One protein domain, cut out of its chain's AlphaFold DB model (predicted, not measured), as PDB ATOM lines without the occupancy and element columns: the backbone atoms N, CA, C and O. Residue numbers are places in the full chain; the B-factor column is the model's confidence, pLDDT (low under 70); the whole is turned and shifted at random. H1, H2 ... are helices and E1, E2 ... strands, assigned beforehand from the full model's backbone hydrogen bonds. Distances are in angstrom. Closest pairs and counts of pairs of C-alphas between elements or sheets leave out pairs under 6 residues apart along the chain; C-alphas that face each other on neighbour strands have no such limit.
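What this domain is: This is residues 32 to 141 of the 141 residues of the protein "Methyltransferase family protein" of Streptomyces sp. BK335 (UniProt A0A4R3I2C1). A two-part model: at one end the parallel strands E1 and E2 lie side by side with H1 packed on them and H3 packed on H1; at the other end two separate hairpins, E3-E4 and E5-E6, spread apart. Short H2 leads into the first hairpin, and a long loop, residues 108 to 120, tips the second. The printed part has 110 residues, with named elements in the order E1 H1 E2 H2 E3 E4 E5 E6 H3, class mixed. It is only just loose, close to compact, with a radius of gyration of the C-alphas of 16.2 A and spans of 48 by 32 by 20 A.

How they stand to each other: E1, residues 40 to 45, and E2, residues 67 to 75, are parallel neighbours at 17 degrees, with N 43 and O 72 at 2.9 A; E2 bends by 122 degrees at residue 70. With H1, residues 56 to 66, they form a strand-helix-strand unit, two parallel strands joined through a helix, with a right-handed crossover. The closest C-alphas of H1 and E2 are those of Ala 63 and Leu 73, 7.1 A. H2 is residues 80 to 84. E3, residues 85 to 88, and E4, residues 91 to 93, form an antiparallel hairpin, with N 86 and O 92 at 2.8 A. E5, residues 103 to 107, and E6, residues 121 to 125, form another, with N 105 and O 123 at 2.9 A; E3 and E5 are apart. H3, residues 130 to 140, touches H1 at a steep tilt of 42 degrees, the same way, closest at the C-alphas of Gly 61 and Ala 140, 4.9 A. Every O i to N i+4 pair is within hydrogen-bond range in H1 and H3; H2 has 0 of 1, but 2 of 2 O i to N i+3 pairs.

Where its parts are: E1 begins at C-alpha 40 (-10.785, 9.460, -3.487). H1 is 15.4 A long, E2 13.7 A and H3 15.5 A; H3 ends at C-alpha 140 (-12.438, 24.913, -6.102).

The domain as a whole: The C-alphas farthest apart, of Ala 35 and Pro 90, are 50.6 A apart. The printed part has no cut, and the link from E5 to E6 is long. No printed residue is under pLDDT 70.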
ATOM      1  N   LEU A  32     -19.763  15.735 -12.063       94.06
ATOM      2  CA  LEU A  32     -19.412  14.606 -11.207       94.06
ATOM      3  C   LEU A  32     -20.687  13.928 -10.659       94.06
ATOM      4  O   LEU A  32     -21.507  14.605 -10.042       94.06
ATOM      5  N   PRO A  33     -20.854  12.604 -10.828       95.25
ATOM      6  CA  PRO A  33     -21.926  11.869 -10.167       95.25
ATOM      7  C   PRO A  33     -21.802  11.931  -8.638       95.25
ATOM      8  O   PRO A  33     -20.728  11.665  -8.100       95.25
ATOM      9  N   ASP A  34     -22.910  12.162  -7.930       94.81
ATOM     10  CA  ASP A  34     -22.933  12.264  -6.457       94.81
ATOM     11  C   ASP A  34     -22.320  11.042  -5.755       94.81
ATOM     12  O   ASP A  34     -21.654  11.158  -4.730       94.81
ATOM     13  N   ALA A  35     -22.480   9.855  -6.349       95.06
ATOM     14  CA  ALA A  35     -21.913   8.606  -5.848       95.06
ATOM     15  C   ALA A  35     -20.371   8.567  -5.845       95.06
ATOM     16  O   ALA A  35     -19.791   7.593  -5.358       95.06
ATOM     17  N   LEU A  36     -19.702   9.575  -6.417       95.69
ATOM     18  CA  LEU A  36     -18.247   9.724  -6.452       95.69
ATOM     19  C   LEU A  36     -17.711  10.765  -5.455       95.69
ATOM     20  O   LEU A  36     -16.495  10.846  -5.277       95.69
ATOM     21  N   ALA A  37     -18.581  11.525  -4.786       96.88
ATOM     22  CA  ALA A  37     -18.173  12.579  -3.863       96.88
ATOM     23  C   ALA A  37     -17.417  12.024  -2.641       96.88
ATOM     24  O   ALA A  37     -17.840  11.046  -2.021       96.88
ATOM     25  N   GLY A  38     -16.292  12.650  -2.283       97.44
ATOM     26  CA  GLY A  38     -15.500  12.301  -1.099       97.44
ATOM     27  C   GLY A  38     -14.971  10.863  -1.085       97.44
ATOM     28  O   GLY A  38     -14.772  10.285  -0.014       97.44
ATOM     29  N   ARG A  39     -14.774  10.234  -2.249       97.19
ATOM     30  CA  ARG A  39     -14.367   8.821  -2.333       97.19
ATOM     31  C   ARG A  39     -12.882   8.614  -2.560       97.19
ATOM     32  O   ARG A  39     -12.422   7.498  -2.314       97.19
ATOM     33  N   PHE A  40     -12.144   9.636  -2.981       98.06
ATOM     34  CA  PHE A  40     -10.785   9.460  -3.487       98.06
ATOM     35  C   PHE A  40      -9.751  10.237  -2.671       98.06
ATOM     36  O   PHE A  40      -9.968  11.384  -2.296       98.06
ATOM     37  N   ASP A  41      -8.602   9.614  -2.423       98.44
ATOM     38  CA  ASP A  41      -7.425  10.302  -1.872       98.44
ATOM     39  C   ASP A  41      -6.647  11.040  -2.979       98.44
ATOM     40  O   ASP A  41      -5.910  11.991  -2.719       98.44
ATOM     41  N   LEU A  42      -6.823  10.603  -4.230       98.00
ATOM     42  CA  LEU A  42      -6.150  11.129  -5.407       98.00
ATOM     43  C   LEU A  42      -7.117  11.181  -6.595       98.00
ATOM     44  O   LEU A  42      -7.740  10.174  -6.930       98.00
ATOM     45  N   VAL A  43      -7.185  12.330  -7.262       97.25
ATOM     46  CA  VAL A  43      -7.797  12.486  -8.587       97.25
ATOM     47  C   VAL A  43      -6.668  12.725  -9.576       97.25
ATOM     48  O   VAL A  43      -5.799  13.560  -9.334       97.25
ATOM     49  N   VAL A  44      -6.657  11.972 -10.673       96.94
ATOM     50  CA  VAL A  44      -5.592  12.027 -11.678       96.94
ATOM     51  C   VAL A  44      -6.195  12.332 -13.039       96.94
ATOM     52  O   VAL A  44      -7.121  11.645 -13.470       96.94
ATOM     53  N   ALA A  45      -5.642  13.334 -13.718       94.62
ATOM     54  CA  ALA A  45      -5.988  13.680 -15.089       94.62
ATOM     55  C   ALA A  45      -4.713  13.912 -15.910       94.62
ATOM     56  O   ALA A  45      -3.858  14.719 -15.548       94.62
ATOM     57  N   THR A  46      -4.585  13.168 -17.005       91.25
ATOM     58  CA  THR A  46      -3.430  13.156 -17.921       91.25
ATOM     59  C   THR A  46      -3.935  12.764 -19.311       91.25
ATOM     60  O   THR A  46      -4.879  11.983 -19.381       91.25
ATOM     61  N   TYR A  47      -3.362  13.129 -20.452       86.12
ATOM     62  CA  TYR A  47      -2.447  14.209 -20.819       86.12
ATOM     63  C   TYR A  47      -3.245  15.121 -21.761       86.12
ATOM     64  O   TYR A  47      -3.859  14.596 -22.690       86.12
ATOM     65  N   GLY A  48      -3.216  16.443 -21.595       84.69
ATOM     66  CA  GLY A  48      -3.776  17.326 -22.630       84.69
ATOM     67  C   GLY A  48      -5.293  17.535 -22.573       84.69
ATOM     68  O   GLY A  48      -5.895  17.765 -23.616       84.69
ATOM     69  N   ILE A  49      -5.948  17.354 -21.421       90.06
ATOM     70  CA  ILE A  49      -7.417  17.246 -21.382       90.06
ATOM     71  C   ILE A  49      -8.128  18.597 -21.254       90.06
ATOM     72  O   ILE A  49      -9.237  18.741 -21.774       90.06
ATOM     73  N   LEU A  50      -7.522  19.591 -20.592       94.25
ATOM     74  CA  LEU A  50      -8.228  20.829 -20.244       94.25
ATOM     75  C   LEU A  50      -8.596  21.684 -21.455       94.25
ATOM     76  O   LEU A  50      -9.577  22.419 -21.394       94.25
ATOM     77  N   SER A  51      -7.884  21.547 -22.576       93.12
ATOM     78  CA  SER A  51      -8.200  22.287 -23.799       93.12
ATOM     79  C   SER A  51      -9.599  22.012 -24.348       93.12
ATOM     80  O   SER A  51     -10.107  22.834 -25.095       93.12
ATOM     81  N   TRP A  52     -10.219  20.874 -24.015       92.81
ATOM     82  CA  TRP A  52     -11.565  20.506 -24.486       92.81
ATOM     83  C   TRP A  52     -12.665  20.753 -23.449       92.81
ATOM     84  O   TRP A  52     -13.839  20.492 -23.714       92.81
ATOM     85  N   ILE A  53     -12.299  21.228 -22.261       94.44
ATOM     86  CA  ILE A  53     -13.238  21.503 -21.178       94.44
ATOM     87  C   ILE A  53     -13.788  22.910 -21.374       94.44
ATOM     88  O   ILE A  53     -13.023  23.859 -21.410       94.44
ATOM     89  N   GLY A  54     -15.106  23.048 -21.516       93.88
ATOM     90  CA  GLY A  54     -15.724  24.361 -21.722       93.88
ATOM     91  C   GLY A  54     -15.976  25.138 -20.439       93.88
ATOM     92  O   GLY A  54     -16.002  26.368 -20.456       93.88
ATOM     93  N   ASP A  55     -16.142  24.420 -19.332       95.06
ATOM     94  CA  ASP A  55     -16.301  24.977 -17.997       95.06
ATOM     95  C   ASP A  55     -15.218  24.422 -17.064       95.06
ATOM     96  O   ASP A  55     -15.358  23.378 -16.418       95.06
ATOM     97  N   LEU A  56     -14.103  25.148 -17.016       95.19
ATOM     98  CA  LEU A  56     -12.963  24.828 -16.164       95.19
ATOM     99  C   LEU A  56     -13.322  24.846 -14.673       95.19
ATOM    100  O   LEU A  56     -12.782  24.049 -13.907       95.19
ATOM    101  N   GLY A  57     -14.245  25.720 -14.261       96.38
ATOM    102  CA  GLY A  57     -14.708  25.808 -12.878       96.38
ATOM    103  C   GLY A  57     -15.496  24.566 -12.473       96.38
ATOM    104  O   GLY A  57     -15.210  23.973 -11.434       96.38
ATOM    105  N   ALA A  58     -16.427  24.121 -13.319       96.69
ATOM    106  CA  ALA A  58     -17.182  22.891 -13.093       96.69
ATOM    107  C   ALA A  58     -16.270  21.655 -13.055       96.69
ATOM    108  O   ALA A  58     -16.444  20.786 -12.201       96.69
ATOM    109  N   TRP A  59     -15.262  21.595 -13.929       97.12
ATOM    110  CA  TRP A  59     -14.286  20.503 -13.929       97.12
ATOM    111  C   TRP A  59     -13.440  20.474 -12.649       97.12
ATOM    112  O   TRP A  59     -13.350  19.435 -11.992       97.12
ATOM    113  N   MET A  60     -12.867  21.618 -12.252       97.75
ATOM    114  CA  MET A  60     -12.065  21.725 -11.025       97.75
ATOM    115  C   MET A  60     -12.913  21.457  -9.778       97.75
ATOM    116  O   MET A  60     -12.484  20.722  -8.889       97.75
ATOM    117  N   GLY A  61     -14.144  21.973  -9.738       97.00
ATOM    118  CA  GLY A  61     -15.104  21.709  -8.666       97.00
ATOM    119  C   GLY A  61     -15.494  20.235  -8.572       97.00
ATOM    120  O   GLY A  61     -15.579  19.688  -7.472       97.00
ATOM    121  N   GLY A  62     -15.666  19.557  -9.710       96.50
ATOM    122  CA  GLY A  62     -15.880  18.113  -9.759       96.50
ATOM    123  C   GLY A  62     -14.687  17.336  -9.199       96.50
ATOM    124  O   GLY A  62     -14.870  16.449  -8.365       96.50
ATOM    125  N   ALA A  63     -13.461  17.700  -9.586       96.81
ATOM    126  CA  ALA A  63     -12.250  17.086  -9.047       96.81
ATOM    127  C   ALA A  63     -12.133  17.287  -7.525       96.81
ATOM    128  O   ALA A  63     -11.907  16.317  -6.802       96.81
ATOM    129  N   ALA A  64     -12.357  18.509  -7.031       97.12
ATOM    130  CA  ALA A  64     -12.351  18.818  -5.602       97.12
ATOM    131  C   ALA A  64     -13.439  18.045  -4.836       97.12
ATOM    132  O   ALA A  64     -13.164  17.454  -3.797       97.12
ATOM    133  N   THR A  65     -14.655  17.962  -5.384       96.69
ATOM    134  CA  THR A  65     -15.780  17.232  -4.770       96.69
ATOM    135  C   THR A  65     -15.517  15.730  -4.683       96.69
ATOM    136  O   THR A  65     -15.934  15.077  -3.726       96.69
ATOM    137  N   ALA A  66     -14.825  15.154  -5.667       97.38
ATOM    138  CA  ALA A  66     -14.472  13.737  -5.657       97.38
ATOM    139  C   ALA A  66     -13.461  13.396  -4.542       97.38
ATOM    140  O   ALA A  66     -13.433  12.265  -4.037       97.38
ATOM    141  N   LEU A  67     -12.636  14.369  -4.144       98.19
ATOM    142  CA  LEU A  67     -11.593  14.191  -3.145       98.19
ATOM    143  C   LEU A  67     -12.148  14.162  -1.720       98.19
ATOM    144  O   LEU A  67     -13.052  14.901  -1.338       98.19
ATOM    145  N   ARG A  68     -11.553  13.303  -0.893       98.12
ATOM    146  CA  ARG A  68     -11.681  13.367   0.568       98.12
ATOM    147  C   ARG A  68     -10.926  14.583   1.114       98.12
ATOM    148  O   ARG A  68      -9.980  15.041   0.470       98.12
ATOM    149  N   PRO A  69     -11.238  15.048   2.340       96.44
ATOM    150  CA  PRO A  69     -10.404  16.031   3.027       96.44
ATOM    151  C   PRO A  69      -8.930  15.597   3.063       96.44
ATOM    152  O   PRO A  69      -8.612  14.499   3.519       96.44
ATOM    153  N   GLY A  70      -8.034  16.457   2.575       96.25
ATOM    154  CA  GLY A  70      -6.595  16.174   2.473       96.25
ATOM    155  C   GLY A  70      -6.164  15.378   1.232       96.25
ATOM    156  O   GLY A  70      -4.968  15.121   1.071       96.25
ATOM    157  N   GLY A  71      -7.104  15.009   0.359       97.88
ATOM    158  CA  GLY A  71      -6.819  14.422  -0.947       97.88
ATOM    159  C   GLY A  71      -6.130  15.405  -1.899       97.88
ATOM    160  O   GLY A  71      -6.005  16.596  -1.612       97.88
ATOM    161  N   ARG A  72      -5.632  14.901  -3.033       97.44
ATOM    162  CA  ARG A  72      -4.859  15.707  -3.993       97.44
ATOM    163  C   ARG A  72      -5.328  15.518  -5.429       97.44
ATOM    164  O   ARG A  72      -5.645  14.409  -5.846       97.44
ATOM    165  N   LEU A  73      -5.280  16.597  -6.204       96.62
ATOM    166  CA  LEU A  73      -5.358  16.551  -7.660       96.62
ATOM    167  C   LEU A  73      -3.943  16.449  -8.242       96.62
ATOM    168  O   LEU A  73      -3.069  17.249  -7.909       96.62
ATOM    169  N   VAL A  74      -3.732  15.484  -9.135       96.75
ATOM    170  CA  VAL A  74      -2.559  15.407 -10.011       96.75
ATOM    171  C   VAL A  74      -3.027  15.642 -11.439       96.75
ATOM    172  O   VAL A  74      -3.691  14.797 -12.038       96.75
ATOM    173  N   LEU A  75      -2.670  16.805 -11.970       95.19
ATOM    174  CA  LEU A  75      -2.978  17.214 -13.331       95.19
ATOM    175  C   LEU A  75      -1.679  17.298 -14.131       95.19
ATOM    176  O   LEU A  75      -0.768  18.041 -13.764       95.19
ATOM    177  N   VAL A  76      -1.609  16.545 -15.227       94.94
ATOM    178  CA  VAL A  76      -0.523  16.636 -16.207       94.94
ATOM    179  C   VAL A  76      -1.129  17.066 -17.530       94.94
ATOM    180  O   VAL A  76      -1.927  16.342 -18.125       94.94
ATOM    181  N   ASP A  77      -0.746  18.249 -17.992       92.31
ATOM    182  CA  ASP A  77      -1.306  18.857 -19.192       92.31
ATOM    183  C   ASP A  77      -0.204  19.447 -20.083       92.31
ATOM    184  O   ASP A  77       0.931  19.660 -19.641       92.31
ATOM    185  N   LEU A  78      -0.534  19.682 -21.353       91.38
ATOM    186  CA  LEU A  78       0.316  20.445 -22.256       91.38
ATOM    187  C   LEU A  78       0.326  21.905 -21.802       91.38
ATOM    188  O   LEU A  78      -0.684  22.442 -21.352       91.38
ATOM    189  N   HIS A  79       1.474  22.572 -21.933       93.00
ATOM    190  CA  HIS A  79       1.528  23.991 -21.605       93.00
ATOM    191  C   HIS A  79       0.609  24.760 -22.573       93.00
ATOM    192  O   HIS A  79       0.835  24.666 -23.781       93.00
ATOM    193  N   PRO A  80      -0.364  25.567 -22.104       93.69
ATOM    194  CA  PRO A  80      -1.384  26.141 -22.989       93.69
ATOM    195  C   PRO A  80      -0.847  27.082 -24.073       93.69
ATOM    196  O   PRO A  80      -1.470  27.263 -25.111       93.69
ATOM    197  N   VAL A  81       0.367  27.617 -23.885       93.25
ATOM    198  CA  VAL A  81       1.094  28.363 -24.934       93.25
ATOM    199  C   VAL A  81       1.242  27.557 -26.226       93.25
ATOM    200  O   VAL A  81       1.334  28.132 -27.298       93.25
ATOM    201  N   PHE A  82       1.257  26.224 -26.151       91.06
ATOM    202  CA  PHE A  82       1.342  25.380 -27.335       91.06
ATOM    203  C   PHE A  82       0.153  25.605 -28.273       91.06
ATOM    204  O   PHE A  82       0.327  25.611 -29.484       91.06
ATOM    205  N   GLN A  83      -1.034  25.853 -27.719       89.81
ATOM    206  CA  GLN A  83      -2.234  26.067 -28.520       89.81
ATOM    207  C   GLN A  83      -2.250  27.432 -29.208       89.81
ATOM    208  O   GLN A  83      -2.996  27.623 -30.157       89.81
ATOM    209  N   THR A  84      -1.432  28.384 -28.749       92.62
ATOM    210  CA  THR A  84      -1.361  29.704 -29.380       92.62
ATOM    211  C   THR A  84      -0.567  29.680 -30.677       92.62
ATOM    212  O   THR A  84      -0.628  30.650 -31.418       92.62
ATOM    213  N   VAL A  85       0.236  28.636 -30.915       93.19
ATOM    214  CA  VAL A  85       1.197  28.563 -32.022       93.19
ATOM    215  C   VAL A  85       0.552  27.932 -33.256       93.19
ATOM    216  O   VAL A  85       0.208  26.754 -33.243       93.19
ATOM    217  N   LEU A  86       0.481  28.697 -34.346       90.81
ATOM    218  CA  LEU A  86       0.025  28.233 -35.656       90.81
ATOM    219  C   LEU A  86       1.161  27.600 -36.464       90.81
ATOM    220  O   LEU A  86       1.019  26.517 -37.029       90.81
ATOM    221  N   THR A  87       2.300  28.288 -36.537       93.38
ATOM    222  CA  THR A  87       3.484  27.844 -37.284       93.38
ATOM    223  C   THR A  87       4.750  28.119 -36.481       93.38
ATOM    224  O   THR A  87       4.827  29.097 -35.741       93.38
ATOM    225  N   PHE A  88       5.760  27.256 -36.623       91.75
ATOM    226  CA  PHE A  88       7.068  27.428 -35.973       91.75
ATOM    227  C   PHE A  88       8.096  28.134 -36.865       91.75
ATOM    228  O   PHE A  88       8.969  28.822 -36.343       91.75
ATOM    229  N   ASP A  89       7.984  27.991 -38.188       92.56
ATOM    230  CA  ASP A  89       8.843  28.662 -39.167       92.56
ATOM    231  C   ASP A  89       8.032  29.047 -40.429       92.56
ATOM    232  O   ASP A  89       7.648  28.156 -41.192       92.56
ATOM    233  N   PRO A  90       7.705  30.343 -40.631       94.31
ATOM    234  CA  PRO A  90       7.934  31.440 -39.687       94.31
ATOM    235  C   PRO A  90       7.141  31.225 -38.391       94.31
ATOM    236  O   PRO A  90       6.091  30.585 -38.404       94.31
ATOM    237  N   PHE A  91       7.613  31.763 -37.265       95.94
ATOM    238  CA  PHE A  91       6.848  31.695 -36.020       95.94
ATOM    239  C   PHE A  91       5.604  32.585 -36.107       95.94
ATOM    240  O   PHE A  91       5.720  33.803 -36.260       95.94
ATOM    241  N   VAL A  92       4.423  31.979 -35.985       96.06
ATOM    242  CA  VAL A  92       3.139  32.683 -35.923       96.06
ATOM    243  C   VAL A  92       2.359  32.150 -34.733       96.06
ATOM    244  O   VAL A  92       2.161  30.943 -34.610       96.06
ATOM    245  N   ALA A  93       1.902  33.067 -33.884       94.50
ATOM    246  CA  ALA A  93       0.926  32.784 -32.848       94.50
ATOM    247  C   ALA A  93      -0.349  33.583 -33.132       94.50
ATOM    248  O   ALA A  93      -0.295  34.813 -33.191       94.50
ATOM    249  N   ASP A  94      -1.466  32.896 -33.356       91.88
ATOM    250  CA  ASP A  94      -2.718  33.492 -33.839       91.88
ATOM    251  C   ASP A  94      -3.934  33.183 -32.953       91.88
ATOM    252  O   ASP A  94      -5.053  33.585 -33.282       91.88
ATOM    253  N   TRP A  95      -3.718  32.547 -31.797       92.56
ATOM    254  CA  TRP A  95      -4.782  32.213 -30.855       92.56
ATOM    255  C   TRP A  95      -4.519  32.758 -29.436       92.56
ATOM    256  O   TRP A  95      -3.358  32.851 -29.024       92.56
ATOM    257  N   PRO A  96      -5.558  33.176 -28.674       93.31
ATOM    258  CA  PRO A  96      -5.378  33.802 -27.365       93.31
ATOM    259  C   PRO A  96      -4.721  32.898 -26.317       93.31
ATOM    260  O   PRO A  96      -4.889  31.683 -26.315       93.31
ATOM    261  N   TYR A  97      -4.044  33.526 -25.354       95.00
ATOM    262  CA  TYR A  97      -3.568  32.892 -24.125       95.00
ATOM    263  C   TYR A  97      -4.413  33.384 -22.940       95.00
ATOM    264  O   TYR A  97      -4.013  34.295 -22.213       95.00
ATOM    265  N   GLY A  98      -5.602  32.806 -22.778       94.94
ATOM    266  CA  GLY A  98      -6.599  33.222 -21.788       94.94
ATOM    267  C   GLY A  98      -7.648  34.203 -22.311       94.94
ATOM    268  O   GLY A  98      -7.397  34.960 -23.253       94.94
ATOM    269  N   GLY A  99      -8.844  34.184 -21.702       84.56
ATOM    270  CA  GLY A  99      -9.931  35.149 -21.944       84.56
ATOM    271  C   GLY A  99     -10.497  35.233 -23.375       84.56
ATOM    272  O   GLY A  99     -11.229  36.175 -23.681       84.56
ATOM    273  N   GLY A 100     -10.145  34.295 -24.262       85.75
ATOM    274  CA  GLY A 100     -10.534  34.273 -25.676       85.75
ATOM    275  C   GLY A 100     -11.796  33.459 -25.981       85.75
ATOM    276  O   GLY A 100     -12.316  32.734 -25.137       85.75
ATOM    277  N   ALA A 101     -12.281  33.558 -27.223       90.31
ATOM    278  CA  ALA A 101     -13.387  32.729 -27.702       90.31
ATOM    279  C   ALA A 101     -12.918  31.291 -28.003       90.31
ATOM    280  O   ALA A 101     -11.773  31.111 -28.432       90.31
ATOM    281  N   PRO A 102     -13.783  30.273 -27.827       92.75
ATOM    282  CA  PRO A 102     -13.442  28.910 -28.202       92.75
ATOM    283  C   PRO A 102     -13.208  28.786 -29.711       92.75
ATOM    284  O   PRO A 102     -13.902  29.409 -30.520       92.75
ATOM    285  N   GLN A 103     -12.251  27.945 -30.085       90.44
ATOM    286  CA  GLN A 103     -11.985  27.583 -31.470       90.44
ATOM    287  C   GLN A 103     -12.815  26.362 -31.852       90.44
ATOM    288  O   GLN A 103     -12.949  25.420 -31.072       90.44
ATOM    289  N   HIS A 104     -13.379  26.390 -33.056       90.56
ATOM    290  CA  HIS A 104     -14.186  25.310 -33.602       90.56
ATOM    291  C   HIS A 104     -13.495  24.737 -34.830       90.56
ATOM    292  O   HIS A 104     -13.533  25.343 -35.901       90.56
ATOM    293  N   ASP A 105     -12.940  23.543 -34.683       84.69
ATOM    294  CA  ASP A 105     -12.270  22.847 -35.771       84.69
ATOM    295  C   ASP A 105     -13.106  21.670 -36.257       84.69
ATOM    296  O   ASP A 105     -13.872  21.053 -35.511       84.69
ATOM    297  N   VAL A 106     -12.944  21.335 -37.532       83.38
ATOM    298  CA  VAL A 106     -13.466  20.093 -38.098       83.38
ATOM    299  C   VAL A 106     -12.287  19.156 -38.281       83.38
ATOM    300  O   VAL A 106     -11.432  19.382 -39.133       83.38
ATOM    301  N   MET A 107     -12.237  18.103 -37.472       77.62
ATOM    302  CA  MET A 107     -11.176  17.110 -37.549       77.62
ATOM    303  C   MET A 107     -11.575  15.972 -38.486       77.62
ATOM    304  O   MET A 107     -12.657  15.398 -38.353       77.62
ATOM    305  N   THR A 108     -10.678  15.620 -39.406       76.88
ATOM    306  CA  THR A 108     -10.786  14.445 -40.293       76.88
ATOM    307  C   THR A 108      -9.955  13.254 -39.798       76.88
ATOM    308  O   THR A 108      -9.823  12.268 -40.509       76.88
ATOM    309  N   GLY A 109      -9.412  13.350 -38.580       79.00
ATOM    310  CA  GLY A 109      -8.564  12.364 -37.906       79.00
ATOM    311  C   GLY A 109      -8.503  12.633 -36.399       79.00
ATOM    312  O   GLY A 109      -9.300  13.419 -35.884       79.00
ATOM    313  N   THR A 110      -7.576  12.006 -35.669       78.56
ATOM    314  CA  THR A 110      -7.363  12.294 -34.234       78.56
ATOM    315  C   THR A 110      -5.914  12.653 -33.940       78.56
ATOM    316  O   THR A 110      -5.018  12.335 -34.717       78.56
ATOM    317  N   TYR A 111      -5.665  13.244 -32.770       73.31
ATOM    318  CA  TYR A 111      -4.303  13.473 -32.279       73.31
ATOM    319  C   TYR A 111      -3.503  12.167 -32.096       73.31
ATOM    320  O   TYR A 111      -2.279  12.186 -32.147       73.31
ATOM    321  N   ALA A 112      -4.181  11.033 -31.883       80.88
ATOM    322  CA  ALA A 112      -3.554   9.722 -31.714       80.88
ATOM    323  C   ALA A 112      -3.376   8.966 -33.043       80.88
ATOM    324  O   ALA A 112      -2.572   8.041 -33.124       80.88
ATOM    325  N   HIS A 113      -4.139   9.329 -34.077       81.62
ATOM    326  CA  HIS A 113      -4.098   8.708 -35.397       81.62
ATOM    327  C   HIS A 113      -4.602   9.709 -36.448       81.62
ATOM    328  O   HIS A 113      -5.799   9.778 -36.744       81.62
ATOM    329  N   ALA A 114      -3.677  10.508 -36.985       79.38
ATOM    330  CA  ALA A 114      -3.986  11.631 -37.873       79.38
ATOM    331  C   ALA A 114      -4.739  11.201 -39.144       79.38
ATOM    332  O   ALA A 114      -5.665  11.887 -39.562       79.38
ATOM    333  N   ASP A 115      -4.425  10.021 -39.685       81.62
ATOM    334  CA  ASP A 115      -5.047   9.485 -40.904       81.62
ATOM    335  C   ASP A 115      -6.224   8.539 -40.604       81.62
ATOM    336  O   ASP A 115      -6.555   7.650 -41.391       81.62
ATOM    337  N   ALA A 116      -6.835   8.650 -39.418       79.50
ATOM    338  CA  ALA A 116      -7.973   7.802 -39.074       79.50
ATOM    339  C   ALA A 116      -9.136   8.095 -40.035       79.50
ATOM    340  O   ALA A 116      -9.474   9.263 -40.201       79.50
ATOM    341  N   PRO A 117      -9.793   7.076 -40.626       77.06
ATOM    342  CA  PRO A 117     -10.916   7.269 -41.541       77.06
ATOM    343  C   PRO A 117     -12.181   7.638 -40.753       77.06
ATOM    344  O   PRO A 117     -13.136   6.865 -40.652       77.06
ATOM    345  N   LEU A 118     -12.156   8.807 -40.121       76.56
ATOM    346  CA  LEU A 118     -13.247   9.334 -39.325       76.56
ATOM    347  C   LEU A 118     -14.133  10.220 -40.185       76.56
ATOM    348  O   LEU A 118     -13.670  10.976 -41.037       76.56
ATOM    349  N   GLN A 119     -15.433  10.145 -39.916       76.44
ATOM    350  CA  GLN A 119     -16.342  11.173 -40.398       76.44
ATOM    351  C   GLN A 119     -15.929  12.516 -39.779       76.44
ATOM    352  O   GLN A 119     -15.591  12.532 -38.590       76.44
ATOM    353  N   PRO A 120     -15.950  13.618 -40.552       77.94
ATOM    354  CA  PRO A 120     -15.596  14.935 -40.045       77.94
ATOM    355  C   PRO A 120     -16.377  15.260 -38.772       77.94
ATOM    356  O   PRO A 120     -17.607  15.338 -38.793       77.94
ATOM    357  N   ASN A 121     -15.661  15.445 -37.664       77.94
ATOM    358  CA  ASN A 121     -16.257  15.720 -36.360       77.94
ATOM    359  C   ASN A 121     -15.810  17.086 -35.854       77.94
ATOM    360  O   ASN A 121     -14.663  17.493 -36.036       77.94
ATOM    361  N   LYS A 122     -16.737  17.797 -35.208       85.94
ATOM    362  CA  LYS A 122     -16.454  19.096 -34.601       85.94
ATOM    363  C   LYS A 122     -15.673  18.894 -33.308       85.94
ATOM    364  O   LYS A 122     -16.137  18.183 -32.418       85.94
ATOM    365  N   SER A 123     -14.528  19.549 -33.216       88.06
ATOM    366  CA  SER A 123     -13.743  19.711 -31.999       88.06
ATOM    367  C   SER A 123     -13.887  21.154 -31.534       88.06
ATOM    368  O   SER A 123     -13.895  22.070 -32.359       88.06
ATOM    369  N   ILE A 124     -14.044  21.358 -30.229       92.50
ATOM    370  CA  ILE A 124     -14.073  22.691 -29.629       92.50
ATOM    371  C   ILE A 124     -12.905  22.770 -28.665       92.50
ATOM    372  O   ILE A 124     -12.779  21.908 -27.795       92.50
ATOM    373  N   GLN A 125     -12.066  23.786 -28.829       93.44
ATOM    374  CA  GLN A 125     -10.947  24.040 -27.938       93.44
ATOM    375  C   GLN A 125     -11.097  25.387 -27.241       93.44
ATOM    376  O   GLN A 125     -11.585  26.351 -27.830       93.44
ATOM    377  N   TYR A 126     -10.664  25.451 -25.988       95.00
ATOM    378  CA  TYR A 126     -10.778  26.620 -25.126       95.00
ATOM    379  C   TYR A 126      -9.385  27.183 -24.811       95.00
ATOM    380  O   TYR A 126      -8.505  26.418 -24.406       95.00
ATOM    381  N   PRO A 127      -9.155  28.496 -25.004       95.12
ATOM    382  CA  PRO A 127      -7.833  29.096 -24.869       95.12
ATOM    383  C   PRO A 127      -7.557  29.472 -23.413       95.12
ATOM    384  O   PRO A 127      -7.577  30.651 -23.064       95.12
ATOM    385  N   TYR A 128      -7.328  28.491 -22.541       95.81
ATOM    386  CA  TYR A 128      -6.997  28.777 -21.145       95.81
ATOM    387  C   TYR A 128      -5.535  29.188 -20.975       95.81
ATOM    388  O   TYR A 128      -4.626  28.599 -21.548       95.81
ATOM    389  N   SER A 129      -5.287  30.172 -20.123       96.44
ATOM    390  CA  SER A 129      -3.959  30.475 -19.596       96.44
ATOM    391  C   SER A 129      -3.631  29.579 -18.396       96.44
ATOM    392  O   SER A 129      -4.515  29.055 -17.716       96.44
ATOM    393  N   VAL A 130      -2.343  29.465 -18.050       96.75
ATOM    394  CA  VAL A 130      -1.937  28.811 -16.788       96.75
ATOM    395  C   VAL A 130      -2.540  29.540 -15.583       96.75
ATOM    396  O   VAL A 130      -2.917  28.901 -14.604       96.75
ATOM    397  N   GLY A 131      -2.678  30.868 -15.665       96.88
ATOM    398  CA  GLY A 131      -3.291  31.679 -14.616       96.88
ATOM    399  C   GLY A 131      -4.745  31.290 -14.347       96.88
ATOM    400  O   GLY A 131      -5.112  31.104 -13.189       96.88
ATOM    401  N   GLU A 132      -5.555  31.103 -15.390       97.00
ATOM    402  CA  GLU A 132      -6.947  30.650 -15.249       97.00
ATOM    403  C   GLU A 132      -7.030  29.226 -14.698       97.00
ATOM    404  O   GLU A 132      -7.833  28.981 -13.802       97.00
ATOM    405  N   ILE A 133      -6.166  28.313 -15.153       96.50
ATOM    406  CA  ILE A 133      -6.114  26.929 -14.653       96.50
ATOM    407  C   ILE A 133      -5.791  26.890 -13.160       96.50
ATOM    408  O   ILE A 133      -6.522  26.270 -12.385       96.50
ATOM    409  N   VAL A 134      -4.732  27.581 -12.738       96.38
ATOM    410  CA  VAL A 134      -4.329  27.629 -11.326       96.38
ATOM    411  C   VAL A 134      -5.385  28.338 -10.478       96.38
ATOM    412  O   VAL A 134      -5.695  27.878  -9.382       96.38
ATOM    413  N   THR A 135      -5.974  29.425 -10.983       97.25
ATOM    414  CA  THR A 135      -7.024  30.164 -10.265       97.25
ATOM    415  C   THR A 135      -8.287  29.326 -10.106       97.25
ATOM    416  O   THR A 135      -8.856  29.298  -9.015       97.25
ATOM    417  N   ALA A 136      -8.716  28.612 -11.148       97.19
ATOM    418  CA  ALA A 136      -9.871  27.723 -11.084       97.19
ATOM    419  C   ALA A 136      -9.640  26.578 -10.090       97.19
ATOM    420  O   ALA A 136     -10.519  26.297  -9.279       97.19
ATOM    421  N   ALA A 137      -8.447  25.974 -10.098       95.88
ATOM    422  CA  ALA A 137      -8.077  24.948  -9.129       95.88
ATOM    423  C   ALA A 137      -8.102  25.492  -7.690       95.88
ATOM    424  O   ALA A 137      -8.766  24.919  -6.835       95.88
ATOM    425  N   ALA A 138      -7.455  26.635  -7.437       96.25
ATOM    426  CA  ALA A 138      -7.416  27.256  -6.110       96.25
ATOM    427  C   ALA A 138      -8.795  27.728  -5.615       96.25
ATOM    428  O   ALA A 138      -9.038  27.780  -4.413       96.25
ATOM    429  N   SER A 139      -9.697  28.089  -6.531       97.38
ATOM    430  CA  SER A 139     -11.062  28.505  -6.188       97.38
ATOM    431  C   SER A 139     -11.978  27.323  -5.861       97.38
ATOM    432  O   SER A 139     -13.015  27.525  -5.234       97.38
ATOM    433  N   ALA A 140     -11.626  26.109  -6.296       95.50
ATOM    434  CA  ALA A 140     -12.438  24.913  -6.102       95.50
ATOM    435  C   ALA A 140     -12.284  24.278  -4.705       95.50
ATOM    436  O   ALA A 140     -13.184  23.550  -4.286       95.50
ATOM    437  N   GLY A 141     -11.193  24.571  -3.985       83.50
ATOM    438  CA  GLY A 141     -10.903  24.068  -2.632       83.50
ATOM    439  C   GLY A 141      -9.562  23.362  -2.545       83.50
ATOM    440  O   GLY A 141      -9.492  22.371  -1.786       83.50
TER     441      GLY A 141